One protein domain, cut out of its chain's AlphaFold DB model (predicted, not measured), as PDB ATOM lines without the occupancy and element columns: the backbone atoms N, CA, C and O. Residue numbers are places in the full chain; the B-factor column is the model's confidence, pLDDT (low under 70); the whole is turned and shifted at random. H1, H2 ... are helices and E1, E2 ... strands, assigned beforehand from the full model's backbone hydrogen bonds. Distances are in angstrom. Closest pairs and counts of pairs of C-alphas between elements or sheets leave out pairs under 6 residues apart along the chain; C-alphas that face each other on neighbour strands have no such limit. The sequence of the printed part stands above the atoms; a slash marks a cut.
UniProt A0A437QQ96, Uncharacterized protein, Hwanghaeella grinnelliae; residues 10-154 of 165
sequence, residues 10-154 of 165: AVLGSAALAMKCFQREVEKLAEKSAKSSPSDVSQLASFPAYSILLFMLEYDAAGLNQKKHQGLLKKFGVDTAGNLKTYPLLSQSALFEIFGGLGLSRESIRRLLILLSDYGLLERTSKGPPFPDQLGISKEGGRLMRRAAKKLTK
ATOM      1  N   ALA A  10     -86.551  40.415  -5.467       60.59
ATOM      2  CA  ALA A  10     -85.777  41.174  -4.485       60.59
ATOM      3  C   ALA A  10     -86.663  41.731  -3.359       60.59
ATOM      4  O   ALA A  10     -86.207  41.863  -2.223       60.59
ATOM      5  N   VAL A  11     -87.952  41.969  -3.631       61.59
ATOM      6  CA  VAL A  11     -88.920  42.470  -2.641       61.59
ATOM      7  C   VAL A  11     -89.175  41.442  -1.526       61.59
ATOM      8  O   VAL A  11     -89.417  41.817  -0.375       61.59
ATOM      9  N   LEU A  12     -89.023  40.142  -1.820       58.12
ATOM     10  CA  LEU A  12     -89.077  39.072  -0.815       58.12
ATOM     11  C   LEU A  12     -87.913  39.154   0.193       58.12
ATOM     12  O   LEU A  12     -88.007  38.610   1.282       58.12
ATOM     13  N   GLY A  13     -86.850  39.910  -0.090       57.16
ATOM     14  CA  GLY A  13     -85.808  40.202   0.900       57.16
ATOM     15  C   GLY A  13     -86.287  41.042   2.097       57.16
ATOM     16  O   GLY A  13     -85.590  41.104   3.109       57.16
ATOM     17  N   SER A  14     -87.468  41.677   2.029       59.94
ATOM     18  CA  SER A  14     -88.026  42.470   3.136       59.94
ATOM     19  C   SER A  14     -88.752  41.586   4.168       59.94
ATOM     20  O   SER A  14     -89.941  41.284   4.063       59.94
ATOM     21  N   ALA A  15     -88.019  41.166   5.205       61.50
ATOM     22  CA  ALA A  15     -88.413  40.070   6.095       61.50
ATOM     23  C   ALA A  15     -89.820  40.186   6.719       61.50
ATOM     24  O   ALA A  15     -90.565  39.213   6.723       61.50
ATOM     25  N   ALA A  16     -90.226  41.350   7.237       68.44
ATOM     26  CA  ALA A  16     -91.454  41.435   8.036       68.44
ATOM     27  C   ALA A  16     -92.747  41.401   7.199       68.44
ATOM     28  O   ALA A  16     -93.705  40.704   7.544       68.44
ATOM     29  N   LEU A  17     -92.793  42.156   6.097       70.19
ATOM     30  CA  LEU A  17     -93.977  42.227   5.236       70.19
ATOM     31  C   LEU A  17     -94.061  41.010   4.311       70.19
ATOM     32  O   LEU A  17     -95.146  40.447   4.154       70.19
ATOM     33  N   ALA A  18     -92.926  40.544   3.782       73.81
ATOM     34  CA  ALA A  18     -92.882  39.332   2.972       73.81
ATOM     35  C   ALA A  18     -93.349  38.103   3.761       73.81
ATOM     36  O   ALA A  18     -94.144  37.318   3.240       73.81
ATOM     37  N   MET A  19     -92.962  37.994   5.038       79.94
ATOM     38  CA  MET A  19     -93.456  36.947   5.933       79.94
ATOM     39  C   MET A  19     -94.972  37.013   6.124       79.94
ATOM     40  O   MET A  19     -95.637  35.994   5.964       79.94
ATOM     41  N   LYS A  20     -95.559  38.188   6.382       80.12
ATOM     42  CA  LYS A  20     -97.027  38.317   6.513       80.12
ATOM     43  C   LYS A  20     -97.765  37.923   5.229       80.12
ATOM     44  O   LYS A  20     -98.807  37.269   5.286       80.12
ATOM     45  N   CYS A  21     -97.247  38.312   4.063       81.56
ATOM     46  CA  CYS A  21     -97.827  37.930   2.773       81.56
ATOM     47  C   CYS A  21     -97.712  36.421   2.521       81.56
ATOM     48  O   CYS A  21     -98.658  35.821   2.009       81.56
ATOM     49  N   PHE A  22     -96.580  35.825   2.896       82.81
ATOM     50  CA  PHE A  22     -96.327  34.392   2.802       82.81
ATOM     51  C   PHE A  22     -97.255  33.587   3.717       82.81
ATOM     52  O   PHE A  22     -97.943  32.696   3.226       82.81
ATOM     53  N   GLN A  23     -97.367  33.958   4.996       85.25
ATOM     54  CA  GLN A  23     -98.266  33.321   5.968       85.25
ATOM     55  C   GLN A  23     -99.704  33.251   5.442       85.25
ATOM     56  O   GLN A  23    -100.293  32.177   5.379       85.25
ATOM     57  N   ARG A  24    -100.220  34.370   4.919       84.81
ATOM     58  CA  ARG A  24    -101.562  34.432   4.316       84.81
ATOM     59  C   ARG A  24    -101.733  33.554   3.077       84.81
ATOM     60  O   ARG A  24    -102.852  33.166   2.756       84.81
ATOM     61  N   GLU A  25    -100.682  33.325   2.292       83.12
ATOM     62  CA  GLU A  25    -100.758  32.421   1.134       83.12
ATOM     63  C   GLU A  25    -100.678  30.952   1.554       83.12
ATOM     64  O   GLU A  25    -101.354  30.123   0.948       83.12
ATOM     65  N   VAL A  26     -99.920  30.640   2.608       83.75
ATOM     66  CA  VAL A  26     -99.870  29.305   3.216       83.75
ATOM     67  C   VAL A  26    -101.215  28.938   3.842       83.75
ATOM     68  O   VAL A  26    -101.721  27.853   3.574       83.75
ATOM     69  N   GLU A  27    -101.842  29.847   4.588       82.94
ATOM     70  CA  GLU A  27    -103.188  29.655   5.155       82.94
ATOM     71  C   GLU A  27    -104.220  29.346   4.062       82.94
ATOM     72  O   GLU A  27    -104.956  28.369   4.152       82.94
ATOM     73  N   LYS A  28    -104.204  30.099   2.956       83.94
ATOM     74  CA  LYS A  28    -105.083  29.838   1.800       83.94
ATOM     75  C   LYS A  28    -104.806  28.511   1.103       83.94
ATOM     76  O   LYS A  28    -105.693  27.965   0.448       83.94
ATOM     77  N   LEU A  29    -103.560  28.046   1.132       78.19
ATOM     78  CA  LEU A  29    -103.193  26.749   0.575       78.19
ATOM     79  C   LEU A  29    -103.681  25.620   1.488       78.19
ATOM     80  O   LEU A  29    -104.204  24.627   0.990       78.19
ATOM     81  N   ALA A  30    -103.592  25.816   2.803       77.94
ATOM     82  CA  ALA A  30    -104.155  24.916   3.798       77.94
ATOM     83  C   ALA A  30    -105.683  24.816   3.684       77.94
ATOM     84  O   ALA A  30    -106.194  23.717   3.549       77.94
ATOM     85  N   GLU A  31    -106.410  25.934   3.571       78.19
ATOM     86  CA  GLU A  31    -107.873  25.940   3.361       78.19
ATOM     87  C   GLU A  31    -108.325  25.118   2.140       78.19
ATOM     88  O   GLU A  31    -109.443  24.607   2.098       78.19
ATOM     89  N   LYS A  32    -107.460  24.985   1.128       74.31
ATOM     90  CA  LYS A  32    -107.727  24.202  -0.089       74.31
ATOM     91  C   LYS A  32    -107.309  22.739   0.023       74.31
ATOM     92  O   LYS A  32    -107.683  21.941  -0.835       74.31
ATOM     93  N   SER A  33    -106.529  22.390   1.038       68.06
ATOM     94  CA  SER A  33    -106.050  21.038   1.278       68.06
ATOM     95  C   SER A  33    -106.933  20.359   2.319       68.06
ATOM     96  O   SER A  33    -106.930  20.715   3.490       68.06
ATOM     97  N   ALA A  34    -107.634  19.297   1.925       59.41
ATOM     98  CA  ALA A  34    -108.454  18.499   2.843       59.41
ATOM     99  C   ALA A  34    -107.651  17.809   3.974       59.41
ATOM    100  O   ALA A  34    -108.242  17.182   4.848       59.41
ATOM    101  N   LYS A  35    -106.312  17.885   3.949       61.31
ATOM    102  CA  LYS A  35    -105.396  17.225   4.891       61.31
ATOM    103  C   LYS A  35    -104.667  18.187   5.831       61.31
ATOM    104  O   LYS A  35    -103.785  17.742   6.558       61.31
ATOM    105  N   SER A  36    -104.980  19.482   5.819       69.38
ATOM    106  CA  SER A  36    -104.202  20.438   6.604       69.38
ATOM    107  C   SER A  36    -104.576  20.446   8.082       69.38
ATOM    108  O   SER A  36    -105.680  20.855   8.440       69.38
ATOM    109  N   SER A  37    -103.640  20.046   8.945       77.56
ATOM    110  CA  SER A  37    -103.766  20.239  10.391       77.56
ATOM    111  C   SER A  37    -103.275  21.639  10.799       77.56
ATOM    112  O   SER A  37    -102.331  22.149  10.193       77.56
ATOM    113  N   PRO A  38    -103.839  22.276  11.845       76.50
ATOM    114  CA  PRO A  38    -103.387  23.595  12.313       76.50
ATOM    115  C   PRO A  38    -101.890  23.645  12.662       76.50
ATOM    116  O   PRO A  38    -101.229  24.667  12.466       76.50
ATOM    117  N   SER A  39    -101.340  22.527  13.145       79.81
ATOM    118  CA  SER A  39     -99.907  22.369  13.407       79.81
ATOM    119  C   SER A  39     -99.068  22.436  12.134       79.81
ATOM    120  O   SER A  39     -98.021  23.082  12.139       79.81
ATOM    121  N   ASP A  40     -99.533  21.832  11.041       80.62
ATOM    122  CA  ASP A  40     -98.823  21.861   9.760       80.62
ATOM    123  C   ASP A  40     -98.844  23.259   9.155       80.62
ATOM    124  O   ASP A  40     -97.819  23.736   8.676       80.62
ATOM    125  N   VAL A  41     -99.988  23.949   9.225       80.06
ATOM    126  CA  VAL A  41    -100.111  25.330   8.732       80.06
ATOM    127  C   VAL A  41     -99.140  26.244   9.467       80.06
ATOM    128  O   VAL A  41     -98.420  27.001   8.826       80.06
ATOM    129  N   SER A  42     -99.053  26.127  10.795       81.94
ATOM    130  CA  SER A  42     -98.109  26.901  11.608       81.94
ATOM    131  C   SER A  42     -96.649  26.625  11.226       81.94
ATOM    132  O   SER A  42     -95.853  27.555  11.074       81.94
ATOM    133  N   GLN A  43     -96.294  25.359  10.983       81.25
ATOM    134  CA  GLN A  43     -94.945  24.994  10.541       81.25
ATOM    135  C   GLN A  43     -94.637  25.480   9.119       81.25
ATOM    136  O   GLN A  43     -93.540  25.984   8.878       81.25
ATOM    137  N   LEU A  44     -95.589  25.397   8.189       81.44
ATOM    138  CA  LEU A  44     -95.447  25.903   6.819       81.44
ATOM    139  C   LEU A  44     -95.400  27.434   6.762       81.44
ATOM    140  O   LEU A  44     -94.733  27.989   5.898       81.44
ATOM    141  N   ALA A  45     -96.078  28.114   7.686       82.88
ATOM    142  CA  ALA A  45     -96.130  29.570   7.821       82.88
ATOM    143  C   ALA A  45     -94.939  30.139   8.627       82.88
ATOM    144  O   ALA A  45     -94.874  31.340   8.917       82.88
ATOM    145  N   SER A  46     -93.990  29.280   9.008       84.38
ATOM    146  CA  SER A  46     -92.832  29.644   9.818       84.38
ATOM    147  C   SER A  46     -91.713  30.302   9.000       84.38
ATOM    148  O   SER A  46     -91.568  30.089   7.794       84.38
ATOM    149  N   PHE A  47     -90.872  31.091   9.675       82.81
ATOM    150  CA  PHE A  47     -89.698  31.721   9.062       82.81
ATOM    151  C   PHE A  47     -88.703  30.712   8.452       82.81
ATOM    152  O   PHE A  47     -88.208  30.965   7.350       82.81
ATOM    153  N   PRO A  48     -88.435  29.550   9.080       82.75
ATOM    154  CA  PRO A  48     -87.666  28.478   8.452       82.75
ATOM    155  C   PRO A  48     -88.243  27.999   7.117       82.75
ATOM    156  O   PRO A  48     -87.500  27.857   6.148       82.75
ATOM    157  N   ALA A  49     -89.561  27.785   7.039       83.75
ATOM    158  CA  ALA A  49     -90.218  27.316   5.818       83.75
ATOM    159  C   ALA A  49     -90.077  28.336   4.689       83.75
ATOM    160  O   ALA A  49     -89.707  27.997   3.564       83.75
ATOM    161  N   TYR A  50     -90.306  29.604   5.029       83.75
ATOM    162  CA  TYR A  50     -90.124  30.729   4.128       83.75
ATOM    163  C   TYR A  50     -88.685  30.836   3.613       83.75
ATOM    164  O   TYR A  50     -88.465  30.952   2.409       83.75
ATOM    165  N   SER A  51     -87.703  30.742   4.512       80.94
ATOM    166  CA  SER A  51     -86.279  30.857   4.175       80.94
ATOM    167  C   SER A  51     -85.815  29.728   3.258       80.94
ATOM    168  O   SER A  51     -85.089  29.978   2.297       80.94
ATOM    169  N   ILE A  52     -86.281  28.497   3.503       82.75
ATOM    170  CA  ILE A  52     -86.001  27.340   2.642       82.75
ATOM    171  C   ILE A  52     -86.609  27.542   1.254       82.75
ATOM    172  O   ILE A  52     -85.919  27.357   0.255       82.75
ATOM    173  N   LEU A  53     -87.878  27.947   1.165       83.62
ATOM    174  CA  LEU A  53     -88.539  28.166  -0.124       83.62
ATOM    175  C   LEU A  53     -87.927  29.331  -0.906       83.62
ATOM    176  O   LEU A  53     -87.776  29.230  -2.122       83.62
ATOM    177  N   LEU A  54     -87.548  30.413  -0.222       82.62
ATOM    178  CA  LEU A  54     -86.868  31.553  -0.832       82.62
ATOM    179  C   LEU A  54     -85.502  31.146  -1.383       82.62
ATOM    180  O   LEU A  54     -85.196  31.449  -2.534       82.62
ATOM    181  N   PHE A  55     -84.715  30.405  -0.602       81.38
ATOM    182  CA  PHE A  55     -83.433  29.879  -1.058       81.38
ATOM    183  C   PHE A  55     -83.596  28.958  -2.265       81.38
ATOM    184  O   PHE A  55     -82.889  29.119  -3.250       81.38
ATOM    185  N   MET A  56     -84.549  28.024  -2.222       81.50
ATOM    186  CA  MET A  56     -84.808  27.093  -3.325       81.50
ATOM    187  C   MET A  56     -85.252  27.810  -4.603       81.50
ATOM    188  O   MET A  56     -84.854  27.421  -5.697       81.50
ATOM    189  N   LEU A  57     -86.047  28.874  -4.470       82.38
ATOM    190  CA  LEU A  57     -86.465  29.706  -5.593       82.38
ATOM    191  C   LEU A  57     -85.282  30.468  -6.202       82.38
ATOM    192  O   LEU A  57     -85.126  30.490  -7.422       82.38
ATOM    193  N   GLU A  58     -84.450  31.092  -5.367       77.56
ATOM    194  CA  GLU A  58     -83.255  31.806  -5.827       77.56
ATOM    195  C   GLU A  58     -82.200  30.842  -6.389       77.56
ATOM    196  O   GLU A  58     -81.483  31.201  -7.321       77.56
ATOM    197  N   TYR A  59     -82.138  29.610  -5.882       75.62
ATOM    198  CA  TYR A  59     -81.279  28.545  -6.393       75.62
ATOM    199  C   TYR A  59     -81.704  28.098  -7.796       75.62
ATOM    200  O   TYR A  59     -80.874  28.060  -8.703       75.62
ATOM    201  N   ASP A  60     -82.998  27.832  -7.994       76.31
ATOM    202  CA  ASP A  60     -83.566  27.492  -9.304       76.31
ATOM    203  C   ASP A  60     -83.355  28.636 -10.316       76.31
ATOM    204  O   ASP A  60     -82.906  28.414 -11.440       76.31
ATOM    205  N   ALA A  61     -83.553  29.888  -9.883       73.75
ATOM    206  CA  ALA A  61     -83.326  31.076 -10.708       73.75
ATOM    207  C   ALA A  61     -81.838  31.356 -11.006       73.75
ATOM    208  O   ALA A  61     -81.500  31.905 -12.061       73.75
ATOM    209  N   ALA A  62     -80.928  31.006 -10.092       69.44
ATOM    210  CA  ALA A  62     -79.487  31.109 -10.309       69.44
ATOM    211  C   ALA A  62     -78.993  30.094 -11.354       69.44
ATOM    212  O   ALA A  62     -78.008  30.371 -12.054       69.44
ATOM    213  N   GLY A  63     -79.687  28.958 -11.483       67.31
ATOM    214  CA  GLY A  63     -79.322  27.851 -12.359       67.31
ATOM    215  C   GLY A  63     -77.943  27.273 -12.020       67.31
ATOM    216  O   GLY A  63     -77.439  27.405 -10.907       67.31
ATOM    217  N   LEU A  64     -77.271  26.680 -13.012       63.81
ATOM    218  CA  LEU A  64     -75.926  26.096 -12.855       63.81
ATOM    219  C   LEU A  64     -74.790  27.142 -12.812       63.81
ATOM    220  O   LEU A  64     -73.619  26.808 -12.996       63.81
ATOM    221  N   ASN A  65     -75.097  28.426 -12.599       71.50
ATOM    222  CA  ASN A  65     -74.081  29.473 -12.575       71.50
ATOM    223  C   ASN A  65     -73.387  29.535 -11.206       71.50
ATOM    224  O   ASN A  65     -73.907  30.103 -10.245       71.50
ATOM    225  N   GLN A  66     -72.159  29.023 -11.149       66.50
ATOM    226  CA  GLN A  66     -71.347  28.938  -9.933       66.50
ATOM    227  C   GLN A  66     -71.127  30.291  -9.228       66.50
ATOM    228  O   GLN A  66     -71.131  30.343  -8.000       66.50
ATOM    229  N   LYS A  67     -70.993  31.405  -9.970       70.56
ATOM    230  CA  LYS A  67     -70.832  32.745  -9.369       70.56
ATOM    231  C   LYS A  67     -72.108  33.210  -8.668       70.56
ATOM    232  O   LYS A  67     -72.040  33.733  -7.558       70.56
ATOM    233  N   LYS A  68     -73.271  32.997  -9.295       69.38
ATOM    234  CA  LYS A  68     -74.576  33.304  -8.682       69.38
ATOM    235  C   LYS A  68     -74.837  32.402  -7.477       69.38
ATOM    236  O   LYS A  68     -75.311  32.881  -6.455       69.38
ATOM    237  N   HIS A  69     -74.446  31.133  -7.573       68.44
ATOM    238  CA  HIS A  69     -74.572  30.165  -6.491       68.44
ATOM    239  C   HIS A  69     -73.730  30.539  -5.258       68.44
ATOM    240  O   HIS A  69     -74.251  30.570  -4.147       68.44
ATOM    241  N   GLN A  70     -72.460  30.920  -5.437       68.50
ATOM    242  CA  GLN A  70     -71.628  31.412  -4.331       68.50
ATOM    243  C   GLN A  70     -72.170  32.712  -3.718       68.50
ATOM    244  O   GLN A  70     -72.134  32.879  -2.501       68.50
ATOM    245  N   GLY A  71     -72.692  33.627  -4.543       69.62
ATOM    246  CA  GLY A  71     -73.360  34.838  -4.059       69.62
ATOM    247  C   GLY A  71     -74.599  34.530  -3.214       69.62
ATOM    248  O   GLY A  71     -74.799  35.147  -2.170       69.62
ATOM    249  N   LEU A  72     -75.389  33.533  -3.624       72.38
ATOM    250  CA  LEU A  72     -76.561  33.065  -2.890       72.38
ATOM    251  C   LEU A  72     -76.181  32.445  -1.539       72.38
ATOM    252  O   LEU A  72     -76.755  32.809  -0.518       72.38
ATOM    253  N   LEU A  73     -75.179  31.563  -1.508       71.44
ATOM    254  CA  LEU A  73     -74.691  30.961  -0.261       71.44
ATOM    255  C   LEU A  73     -74.213  32.031   0.732       71.44
ATOM    256  O   LEU A  73     -74.621  32.014   1.892       71.44
ATOM    257  N   LYS A  74     -73.456  33.032   0.261       70.25
ATOM    258  CA  LYS A  74     -73.037  34.176   1.088       70.25
ATOM    259  C   LYS A  74     -74.216  34.988   1.623       70.25
ATOM    260  O   LYS A  74     -74.204  35.371   2.789       70.25
ATOM    261  N   LYS A  75     -75.244  35.231   0.803       70.50
ATOM    262  CA  LYS A  75     -76.458  35.964   1.205       70.50
ATOM    263  C   LYS A  75     -77.211  35.265   2.342       70.50
ATOM    264  O   LYS A  75     -77.780  35.938   3.191       70.50
ATOM    265  N   PHE A  76     -77.181  33.934   2.375       66.25
ATOM    266  CA  PHE A  76     -77.796  33.127   3.431       66.25
ATOM    267  C   PHE A  76     -76.837  32.803   4.592       66.25
ATOM    268  O   PHE A  76     -77.162  31.971   5.434       66.25
ATOM    269  N   GLY A  77     -75.678  33.469   4.671       59.75
ATOM    270  CA  GLY A  77     -74.725  33.307   5.776       59.75
ATOM    271  C   GLY A  77     -73.951  31.988   5.752       59.75
ATOM    272  O   GLY A  77     -73.383  31.588   6.765       59.75
ATOM    273  N   VAL A  78     -73.926  31.302   4.609       63.31
ATOM    274  CA  VAL A  78     -73.259  30.010   4.446       63.31
ATOM    275  C   VAL A  78     -71.845  30.241   3.942       63.31
ATOM    276  O   VAL A  78     -71.606  30.355   2.738       63.31
ATOM    277  N   ASP A  79     -70.893  30.290   4.868       55.19
ATOM    278  CA  ASP A  79     -69.471  30.390   4.539       55.19
ATOM    279  C   ASP A  79     -68.897  28.992   4.274       55.19
ATOM    280  O   ASP A  79     -68.166  28.400   5.066       55.19
ATOM    281  N   THR A  80     -69.321  28.387   3.165       54.06
ATOM    282  CA  THR A  80     -68.746  27.111   2.731       54.06
ATOM    283  C   THR A  80     -67.479  27.401   1.949       54.06
ATOM    284  O   THR A  80     -67.496  27.715   0.758       54.06
ATOM    285  N   ALA A  81     -66.348  27.286   2.643       44.41
ATOM    286  CA  ALA A  81     -65.032  27.228   2.032       44.41
ATOM    287  C   ALA A  81     -64.967  26.022   1.066       44.41
ATOM    288  O   ALA A  81     -64.649  24.900   1.442       44.41
ATOM    289  N   GLY A  82     -65.333  26.242  -0.196       46.56
ATOM    290  CA  GLY A  82     -64.868  25.461  -1.346       46.56
ATOM    291  C   GLY A  82     -65.527  24.115  -1.686       46.56
ATOM    292  O   GLY A  82     -65.203  23.603  -2.751       46.56
ATOM    293  N   ASN A  83     -66.445  23.541  -0.895       48.16
ATOM    294  CA  ASN A  83     -66.864  22.136  -1.110       48.16
ATOM    295  C   ASN A  83     -68.309  21.871  -1.575       48.16
ATOM    296  O   ASN A  83     -68.633  20.725  -1.898       48.16
ATOM    297  N   LEU A  84     -69.175  22.883  -1.700       53.91
ATOM    298  CA  LEU A  84     -70.502  22.684  -2.300       53.91
ATOM    299  C   LEU A  84     -70.393  22.667  -3.831       53.91
ATOM    300  O   LEU A  84     -70.421  23.700  -4.504       53.91
ATOM    301  N   LYS A  85     -70.249  21.460  -4.389       54.97
ATOM    302  CA  LYS A  85     -70.423  21.217  -5.826       54.97
ATOM    303  C   LYS A  85     -71.814  21.708  -6.246       54.97
ATOM    304  O   LYS A  85     -72.811  21.403  -5.599       54.97
ATOM    305  N   THR A  86     -71.869  22.483  -7.325       57.22
ATOM    306  CA  THR A  86     -73.114  23.024  -7.880       57.22
ATOM    307  C   THR A  86     -73.874  21.883  -8.547       57.22
ATOM    308  O   THR A  86     -73.469  21.401  -9.603       57.22
ATOM    309  N   TYR A  87     -74.940  21.405  -7.914       57.81
ATOM    310  CA  TYR A  87     -75.778  20.341  -8.464       57.81
ATOM    311  C   TYR A  87     -77.063  20.930  -9.058       57.81
ATOM    312  O   TYR A  87     -77.550  21.945  -8.579       57.81
ATOM    313  N   PRO A  88     -77.675  20.325 -10.082       58.16
ATOM    314  CA  PRO A  88     -78.978  20.784 -10.568       58.16
ATOM    315  C   PRO A  88     -80.078  20.708  -9.492       58.16
ATOM    316  O   PRO A  88     -81.060  21.435  -9.573       58.16
ATOM    317  N   LEU A  89     -79.902  19.868  -8.466       64.88
ATOM    318  CA  LEU A  89     -80.812  19.716  -7.331       64.88
ATOM    319  C   LEU A  89     -80.015  19.632  -6.027       64.88
ATOM    320  O   LEU A  89     -78.918  19.071  -6.003       64.88
ATOM    321  N   LEU A  90     -80.567  20.179  -4.947       70.75
ATOM    322  CA  LEU A  90     -79.884  20.266  -3.657       70.75
ATOM    323  C   LEU A  90     -80.090  19.003  -2.837       70.75
ATOM    324  O   LEU A  90     -81.217  18.534  -2.678       70.75
ATOM    325  N   SER A  91     -79.007  18.486  -2.261       73.69
ATOM    326  CA  SER A  91     -79.113  17.386  -1.312       73.69
ATOM    327  C   SER A  91     -79.617  17.856   0.042       73.69
ATOM    328  O   SER A  91     -79.400  18.996   0.459       73.69
ATOM    329  N   GLN A  92     -80.269  16.953   0.771       73.88
ATOM    330  CA  GLN A  92     -80.718  17.232   2.130       73.88
ATOM    331  C   GLN A  92     -79.548  17.639   3.043       73.88
ATOM    332  O   GLN A  92     -79.685  18.562   3.843       73.88
ATOM    333  N   SER A  93     -78.387  16.997   2.887       73.38
ATOM    334  CA  SER A  93     -77.169  17.344   3.623       73.38
ATOM    335  C   SER A  93     -76.716  18.776   3.344       73.38
ATOM    336  O   SER A  93     -76.387  19.491   4.286       73.38
ATOM    337  N   ALA A  94     -76.783  19.231   2.087       73.56
ATOM    338  CA  ALA A  94     -76.484  20.621   1.745       73.56
ATOM    339  C   ALA A  94     -77.447  21.586   2.449       73.56
ATOM    340  O   ALA A  94     -77.017  22.580   3.025       73.56
ATOM    341  N   LEU A  95     -78.747  21.271   2.483       76.75
ATOM    342  CA  LEU A  95     -79.738  22.089   3.192       76.75
ATOM    343  C   LEU A  95     -79.502  22.110   4.704       76.75
ATOM    344  O   LEU A  95     -79.714  23.139   5.337       76.75
ATOM    345  N   PHE A  96     -79.045  21.008   5.297       77.38
ATOM    346  CA  PHE A  96     -78.671  20.987   6.711       77.38
ATOM    347  C   PHE A  96     -77.466  21.865   7.017       77.38
ATOM    348  O   PHE A  96     -77.438  22.480   8.078       77.38
ATOM    349  N   GLU A  97     -76.487  21.938   6.121       75.44
ATOM    350  CA  GLU A  97     -75.349  22.844   6.286       75.44
ATOM    351  C   GLU A  97     -75.775  24.304   6.114       75.44
ATOM    352  O   GLU A  97     -75.423  25.144   6.935       75.44
ATOM    353  N   ILE A  98     -76.606  24.587   5.106       74.31
ATOM    354  CA  ILE A  98     -77.106  25.936   4.811       74.31
ATOM    355  C   ILE A  98     -77.963  26.477   5.961       74.31
ATOM    356  O   ILE A  98     -77.776  27.603   6.414       74.31
ATOM    357  N   PHE A  99     -78.905  25.672   6.454       74.06
ATOM    358  CA  PHE A  99     -79.883  26.102   7.456       74.06
ATOM    359  C   PHE A  99     -79.520  25.703   8.889       74.06
ATOM    360  O   PHE A  99     -80.189  26.136   9.827       74.06
ATOM    361  N   GLY A 100     -78.448  24.933   9.093       66.81
ATOM    362  CA  GLY A 100     -77.934  24.597  10.424       66.81
ATOM    363  C   GLY A 100     -77.499  25.831  11.217       66.81
ATOM    364  O   GLY A 100     -77.643  25.859  12.438       66.81
ATOM    365  N   GLY A 101     -77.069  26.893  10.526       65.12
ATOM    366  CA  GLY A 101     -76.755  28.195  11.126       65.12
ATOM    367  C   GLY A 101     -77.968  28.967  11.666       65.12
ATOM    368  O   GLY A 101     -77.788  29.905  12.435       65.12
ATOM    369  N   LEU A 102     -79.203  28.565  11.333       64.25
ATOM    370  CA  LEU A 102     -80.434  29.196  11.838       64.25
ATOM    371  C   LEU A 102     -80.873  28.679  13.222       64.25
ATOM    372  O   LEU A 102     -81.981  28.977  13.663       64.25
ATOM    373  N   GLY A 103     -80.048  27.872  13.902       64.88
ATOM    374  CA  GLY A 103     -80.379  27.303  15.215       64.88
ATOM    375  C   GLY A 103     -81.423  26.179  15.171       64.88
ATOM    376  O   GLY A 103     -81.984  25.810  16.201       64.88
ATOM    377  N   LEU A 104     -81.700  25.624  13.988       70.38
ATOM    378  CA  LEU A 104     -82.621  24.502  13.808       70.38
ATOM    379  C   LEU A 104     -81.876  23.170  13.889       70.38
ATOM    380  O   LEU A 104     -80.814  22.993  13.294       70.38
ATOM    381  N   SER A 105     -82.477  22.189  14.564       80.19
ATOM    382  CA  SER A 105     -81.950  20.826  14.538       80.19
ATOM    383  C   SER A 105     -82.104  20.210  13.140       80.19
ATOM    384  O   SER A 105     -83.060  20.505  12.416       80.19
ATOM    385  N   ARG A 106     -81.201  19.291  12.771       81.06
ATOM    386  CA  ARG A 106     -81.305  18.523  11.513       81.06
ATOM    387  C   ARG A 106     -82.651  17.808  11.391       81.06
ATOM    388  O   ARG A 106     -83.217  17.741  10.306       81.06
ATOM    389  N   GLU A 107     -83.184  17.327  12.510       82.44
ATOM    390  CA  GLU A 107     -84.483  16.659  12.568       82.44
ATOM    391  C   GLU A 107     -85.646  17.633  12.325       82.44
ATOM    392  O   GLU A 107     -86.582  17.310  11.596       82.44
ATOM    393  N   SER A 108     -85.566  18.860  12.846       80.75
ATOM    394  CA  SER A 108     -86.543  19.921  12.568       80.75
ATOM    395  C   SER A 108     -86.544  20.299  11.086       80.75
ATOM    396  O   SER A 108     -87.609  20.386  10.478       80.75
ATOM    397  N   ILE A 109     -85.359  20.465  10.488       80.38
ATOM    398  CA  ILE A 109     -85.223  20.750   9.053       80.38
ATOM    399  C   ILE A 109     -85.754  19.566   8.239       80.38
ATOM    400  O   ILE A 109     -86.514  19.765   7.297       80.38
ATOM    401  N   ARG A 110     -85.424  18.325   8.622       83.06
ATOM    402  CA  ARG A 110     -85.934  17.114   7.968       83.06
ATOM    403  C   ARG A 110     -87.456  17.094   7.958       83.06
ATOM    404  O   ARG A 110     -88.022  16.991   6.876       83.06
ATOM    405  N   ARG A 111     -88.101  17.228   9.122       83.88
ATOM    406  CA  ARG A 111     -89.570  17.269   9.264       83.88
ATOM    407  C   ARG A 111     -90.195  18.344   8.387       83.88
ATOM    408  O   ARG A 111     -91.163  18.069   7.684       83.88
ATOM    409  N   LEU A 112     -89.585  19.525   8.359       83.19
ATOM    410  CA  LEU A 112     -90.050  20.640   7.548       83.19
ATOM    411  C   LEU A 112     -89.933  20.370   6.042       83.19
ATOM    412  O   LEU A 112     -90.850  20.687   5.292       83.19
ATOM    413  N   LEU A 113     -88.847  19.739   5.591       83.50
ATOM    414  CA  LEU A 113     -88.683  19.321   4.195       83.50
ATOM    415  C   LEU A 113     -89.684  18.226   3.800       83.50
ATOM    416  O   LEU A 113     -90.163  18.231   2.662       83.50
ATOM    417  N   ILE A 114     -90.025  17.312   4.722       83.69
ATOM    418  CA  ILE A 114     -91.112  16.341   4.504       83.69
ATOM    419  C   ILE A 114     -92.402  17.108   4.249       83.69
ATOM    420  O   ILE A 114     -92.994  16.961   3.181       83.69
ATOM    421  N   LEU A 115     -92.752  17.990   5.182       84.56
ATOM    422  CA  LEU A 115     -93.992  18.750   5.172       84.56
ATOM    423  C   LEU A 115     -94.131  19.605   3.908       84.56
ATOM    424  O   LEU A 115     -95.133  19.520   3.209       84.56
ATOM    425  N   LEU A 116     -93.099  20.369   3.549       84.44
ATOM    426  CA  LEU A 116     -93.100  21.192   2.337       84.44
ATOM    427  C   LEU A 116     -93.349  20.360   1.076       84.44
ATOM    428  O   LEU A 116     -94.060  20.793   0.172       84.44
ATOM    429  N   SER A 117     -92.786  19.158   1.001       83.62
ATOM    430  CA  SER A 117     -92.993  18.298  -0.156       83.62
ATOM    431  C   SER A 117     -94.329  17.549  -0.131       83.62
ATOM    432  O   SER A 117     -94.914  17.362  -1.195       83.62
ATOM    433  N   ASP A 118     -94.852  17.183   1.038       81.94
ATOM    434  CA  ASP A 118     -96.177  16.559   1.163       81.94
ATOM    435  C   ASP A 118     -97.294  17.532   0.742       81.94
ATOM    436  O   ASP A 118     -98.310  17.118   0.184       81.94
ATOM    437  N   TYR A 119     -97.063  18.835   0.926       78.06
ATOM    438  CA  TYR A 119     -97.910  19.921   0.419       78.06
ATOM    439  C   TYR A 119     -97.586  20.328  -1.026       78.06
ATOM    440  O   TYR A 119     -98.082  21.342  -1.512       78.06
ATOM    441  N   GLY A 120     -96.736  19.562  -1.713       81.31
ATOM    442  CA  GLY A 120     -96.411  19.778  -3.116       81.31
ATOM    443  C   GLY A 120     -95.575  21.023  -3.385       81.31
ATOM    444  O   GLY A 120     -95.457  21.396  -4.543       81.31
ATOM    445  N   LEU A 121     -94.976  21.671  -2.378       83.50
ATOM    446  CA  LEU A 121     -94.165  22.893  -2.533       83.50
ATOM    447  C   LEU A 121     -92.715  22.599  -2.945       83.50
ATOM    448  O   LEU A 121     -92.049  23.452  -3.533       83.50
ATOM    449  N   LEU A 122     -92.237  21.389  -2.661       83.94
ATOM    450  CA  LEU A 122     -90.940  20.881  -3.102       83.94
ATOM    451  C   LEU A 122     -91.132  19.608  -3.930       83.94
ATOM    452  O   LEU A 122     -91.920  18.732  -3.568       83.94
ATOM    453  N   GLU A 123     -90.380  19.501  -5.021       80.94
ATOM    454  CA  GLU A 123     -90.290  18.294  -5.838       80.94
ATOM    455  C   GLU A 123     -89.148  17.401  -5.334       80.94
ATOM    456  O   GLU A 123     -88.036  17.863  -5.057       80.94
ATOM    457  N   ARG A 124     -89.442  16.103  -5.207       75.25
ATOM    458  CA  ARG A 124     -88.480  15.054  -4.846       75.25
ATOM    459  C   ARG A 124     -88.159  14.258  -6.108       75.25
ATOM    460  O   ARG A 124     -89.067  13.667  -6.691       75.25
ATOM    461  N   THR A 125     -86.897  14.209  -6.526       65.25
ATOM    462  CA  THR A 125     -86.492  13.437  -7.720       65.25
ATOM    463  C   THR A 125     -86.013  12.022  -7.406       65.25
ATOM    464  O   THR A 125     -85.976  11.181  -8.301       65.25
ATOM    465  N   SER A 126     -85.726  11.709  -6.139       58.56
ATOM    466  CA  SER A 126     -85.385  10.357  -5.680       58.56
ATOM    467  C   SER A 126     -86.550   9.725  -4.906       58.56
ATOM    468  O   SER A 126     -87.079  10.314  -3.963       58.56
ATOM    469  N   LYS A 127     -86.951   8.510  -5.315       52.53
ATOM    470  CA  LYS A 127     -87.926   7.638  -4.624       52.53
ATOM    471  C   LYS A 127     -87.243   6.585  -3.726       52.53
ATOM    472  O   LYS A 127     -87.861   5.576  -3.397       52.53
ATOM    473  N   GLY A 128     -85.967   6.770  -3.380       47.75
ATOM    474  CA  GLY A 128     -85.214   5.839  -2.535       47.75
ATOM    475  C   GLY A 128     -85.338   6.170  -1.041       47.75
ATOM    476  O   GLY A 128     -85.294   7.347  -0.676       47.75
ATOM    477  N   PRO A 129     -85.482   5.177  -0.146       45.47
ATOM    478  CA  PRO A 129     -85.196   5.359   1.272       45.47
ATOM    479  C   PRO A 129     -83.682   5.543   1.505       45.47
ATOM    480  O   PRO A 129     -82.897   4.915   0.796       45.47
ATOM    481  N   PRO A 130     -83.259   6.314   2.526       52.50
ATOM    482  CA  PRO A 130     -84.066   7.000   3.519       52.50
ATOM    483  C   PRO A 130     -84.092   8.507   3.216       52.50
ATOM    484  O   PRO A 130     -83.222   9.231   3.682       52.50
ATOM    485  N   PHE A 131     -85.152   8.980   2.549       50.62
ATOM    486  CA  PHE A 131     -85.401  10.399   2.238       50.62
ATOM    487  C   PHE A 131     -84.668  10.899   0.966       50.62
ATOM    488  O   PHE A 131     -83.545  10.482   0.712       50.62
ATOM    489  N   PRO A 132     -85.301  11.733   0.113       57.06
ATOM    490  CA  PRO A 132     -84.774  12.083  -1.209       57.06
ATOM    491  C   PRO A 132     -83.401  12.756  -1.141       57.06
ATOM    492  O   PRO A 132     -83.236  13.808  -0.524       57.06
ATOM    493  N   ASP A 133     -82.451  12.195  -1.889       62.41
ATOM    494  CA  ASP A 133     -81.100  12.743  -2.051       62.41
ATOM    495  C   ASP A 133     -81.066  14.089  -2.778       62.41
ATOM    496  O   ASP A 133     -80.029  14.751  -2.784       62.41
ATOM    497  N   GLN A 134     -82.169  14.489  -3.418       70.69
ATOM    498  CA  GLN A 134     -82.248  15.674  -4.261       70.69
ATOM    499  C   GLN A 134     -83.636  16.326  -4.182       70.69
ATOM    500  O   GLN A 134     -84.663  15.698  -4.462       70.69
ATOM    501  N   LEU A 135     -83.641  17.597  -3.783       76.44
ATOM    502  CA  LEU A 135     -84.807  18.454  -3.609       76.44
ATOM    503  C   LEU A 135     -84.714  19.643  -4.569       76.44
ATOM    504  O   LEU A 135     -83.657  20.267  -4.706       76.44
ATOM    505  N   GLY A 136     -85.837  19.953  -5.209       78.38
ATOM    506  CA  GLY A 136     -86.027  21.151  -6.021       78.38
ATOM    507  C   GLY A 136     -87.300  21.886  -5.616       78.38
ATOM    508  O   GLY A 136     -88.180  21.317  -4.962       78.38
ATOM    509  N   ILE A 137     -87.417  23.156  -5.997       82.19
ATOM    510  CA  ILE A 137     -88.683  23.873  -5.841       82.19
ATOM    511  C   ILE A 137     -89.706  23.318  -6.831       82.19
ATOM    512  O   ILE A 137     -89.407  23.141  -8.010       82.19
ATOM    513  N   SER A 138     -90.921  23.035  -6.366       84.12
ATOM    514  CA  SER A 138     -91.979  22.609  -7.277       84.12
ATOM    515  C   SER A 138     -92.570  23.797  -8.036       84.12
ATOM    516  O   SER A 138     -92.461  24.962  -7.626       84.12
ATOM    517  N   LYS A 139     -93.329  23.508  -9.097       81.56
ATOM    518  CA  LYS A 139     -94.154  24.533  -9.765       81.56
ATOM    519  C   LYS A 139     -95.132  25.226  -8.809       81.56
ATOM    520  O   LYS A 139     -95.403  26.417  -8.983       81.56
ATOM    521  N   GLU A 140     -95.667  24.512  -7.819       82.19
ATOM    522  CA  GLU A 140     -96.589  25.084  -6.831       82.19
ATOM    523  C   GLU A 140     -95.867  25.949  -5.800       82.19
ATOM    524  O   GLU A 140     -96.320  27.064  -5.540       82.19
ATOM    525  N   GLY A 141     -94.706  25.514  -5.300       80.25
ATOM    526  CA  GLY A 141     -93.857  26.299  -4.403       80.25
ATOM    527  C   GLY A 141     -93.400  27.599  -5.059       80.25
ATOM    528  O   GLY A 141     -93.570  28.685  -4.500       80.25
ATOM    529  N   GLY A 142     -92.941  27.525  -6.311       80.62
ATOM    530  CA  GLY A 142     -92.569  28.707  -7.087       80.62
ATOM    531  C   GLY A 142     -93.757  29.626  -7.398       80.62
ATOM    532  O   GLY A 142     -93.601  30.847  -7.481       80.62
ATOM    533  N   ARG A 143     -94.968  29.075  -7.555       84.00
ATOM    534  CA  ARG A 143     -96.197  29.865  -7.734       84.00
ATOM    535  C   ARG A 143     -96.623  30.541  -6.431       84.00
ATOM    536  O   ARG A 143     -97.052  31.693  -6.486       84.00
ATOM    537  N   LEU A 144     -96.494  29.869  -5.287       83.56
ATOM    538  CA  LEU A 144     -96.800  30.425  -3.969       83.56
ATOM    539  C   LEU A 144     -95.891  31.617  -3.659       83.56
ATOM    540  O   LEU A 144     -96.391  32.702  -3.365       83.56
ATOM    541  N   MET A 145     -94.579  31.465  -3.845       82.06
ATOM    542  CA  MET A 145     -93.626  32.560  -3.625       82.06
ATOM    543  C   MET A 145     -93.862  33.731  -4.588       82.06
ATOM    544  O   MET A 145     -93.828  34.889  -4.174       82.06
ATOM    545  N   ARG A 146     -94.215  33.458  -5.853       82.62
ATOM    546  CA  ARG A 146     -94.640  34.504  -6.804       82.62
ATOM    547  C   ARG A 146     -95.900  35.239  -6.364       82.62
ATOM    548  O   ARG A 146     -95.987  36.448  -6.558       82.62
ATOM    549  N   ARG A 147     -96.892  34.548  -5.795       82.25
ATOM    550  CA  ARG A 147     -98.102  35.199  -5.265       82.25
ATOM    551  C   ARG A 147     -97.790  36.057  -4.049       82.25
ATOM    552  O   ARG A 147     -98.302  37.173  -3.973       82.25
ATOM    553  N   ALA A 148     -96.940  35.565  -3.148       79.38
ATOM    554  CA  ALA A 148     -96.466  36.332  -2.003       79.38
ATOM    555  C   ALA A 148     -95.750  37.613  -2.462       79.38
ATOM    556  O   ALA A 148     -96.116  38.697  -2.015       79.38
ATOM    557  N   ALA A 149     -94.839  37.510  -3.434       75.44
ATOM    558  CA  ALA A 149     -94.144  38.655  -4.020       75.44
ATOM    559  C   ALA A 149     -95.108  39.634  -4.711       75.44
ATOM    560  O   ALA A 149     -95.096  40.818  -4.400       75.44
ATOM    561  N   LYS A 150     -96.023  39.154  -5.568       79.88
ATOM    562  CA  LYS A 150     -97.024  40.014  -6.231       79.88
ATOM    563  C   LYS A 150     -97.916  40.764  -5.239       79.88
ATOM    564  O   LYS A 150     -98.270  41.913  -5.489       79.88
ATOM    565  N   LYS A 151     -98.325  40.120  -4.139       76.25
ATOM    566  CA  LYS A 151     -99.086  40.792  -3.076       76.25
ATOM    567  C   LYS A 151     -98.249  41.844  -2.372       76.25
ATOM    568  O   LYS A 151     -98.743  42.941  -2.163       76.25
ATOM    569  N   LEU A 152     -97.002  41.517  -2.061       75.38
ATOM    570  CA  LEU A 152     -96.085  42.431  -1.404       75.38
ATOM    571  C   LEU A 152     -95.816  43.673  -2.259       75.38
ATOM    572  O   LEU A 152     -95.935  44.781  -1.753       75.38
ATOM    573  N   THR A 153     -95.565  43.514  -3.562       72.00
ATOM    574  CA  THR A 153     -95.423  44.640  -4.499       72.00
ATOM    575  C   THR A 153     -96.681  45.505  -4.518       72.00
ATOM    576  O   THR A 153     -96.582  46.719  -4.393       72.00
ATOM    577  N   LYS A 154     -97.875  44.896  -4.588       74.25
ATOM    578  CA  LYS A 154     -99.150  45.634  -4.544       74.25
ATOM    579  C   LYS A 154     -99.374  46.368  -3.224       74.25
ATOM    580  O   LYS A 154     -99.890  47.482  -3.237       74.25
TER     581      LYS A 154
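AT A GLANCE: This is residues 10 to 154 of the 165 residues of an uncharacterized protein of Hwanghaeella grinnelliae (UniProt A0A437QQ96). H4 runs through the middle of a rounded cluster of mostly crossed helices, and the small two-stranded hairpin E1 and E2 packs beside its residues 52 to 60. H8 crosses H2 on one side, H5 folds back along H4 on another, and H3, H7 and H6 follow one another in contact across a third. The printed part has 145 residues, with named elements in the order H1 to H7, E1, E2, H8; the sheet E1 - E2 is antiparallel and the class is mostly helix. It is compact, with a radius of gyration of the C-alphas of 14.7 A and spans of 42 by 38 by 28 A.

IN THESE COORDINATES: Begin at the sheet: find E1 at residues 122 to 124 and E2 at 135 to 137. H4, residues 47 to 62, starts at C-alpha 47, (-89.698, 31.721, 9.062), and runs 21.9 A. H7 is residues 106 to 118, 18.2 A long; H6 is 92 to 100, H5 is 66 to 75 and H3 is 38 to 44. Look for H1 at residues 10 to 13, then H2 from 15 to 32, 25.8 A long, starting at (-88.413, 40.070, 6.095). H8, residues 139 to 154, runs 22.3 A to C-alpha 154 at (-99.150, 45.634, -4.544).

HOW THE PARTS SIT: In the hairpin of E1 and E2, look for N 123 and O 136, 2.9 A apart and within hydrogen-bond range. The closest C-alphas of H4 and E2 are those of Met 56 and Ile 137, 5.6 A; those of H7 and E1 are Leu 116 and Leu 122, 5.9 A. H8 touches H4 with residues 141 to 145 alone, about perpendicular at 78 degrees, closest at C-alphas Leu 57 and Gly 142, 6.4 A. H2 touches H8 at a steep tilt of 51 degrees, opposite ways, closest at C-alphas Phe 22 and Ala 148, 5.2 A. H1 touches H8, closest at C-alphas Leu 12 and Ala 149, 6.0 A. H4 and H5 form a helical hairpin at a shallow tilt of 20 degrees. H7 touches H3, closest at C-alphas Leu 44 and Leu 116, 6.9 A, and H6, closest at Phe 96 and Arg 106, 6.0 A. H5 and H8 are apart. Every O i to N i+4 pair is within hydrogen-bond range in H3 to H8; H2 has 13 of 14, and H1 is too short for one.

THE WHOLE: The C-alphas farthest apart, those of Ala 34 and Gly 82, are 44.3 A apart. The printed part has no cut. The link from H5 to H6, residues 76 to 91, is long. Mean pLDDT of the printed part is 73.2; 46 residues are under 70, among them 76 to 89 and 125 to 133.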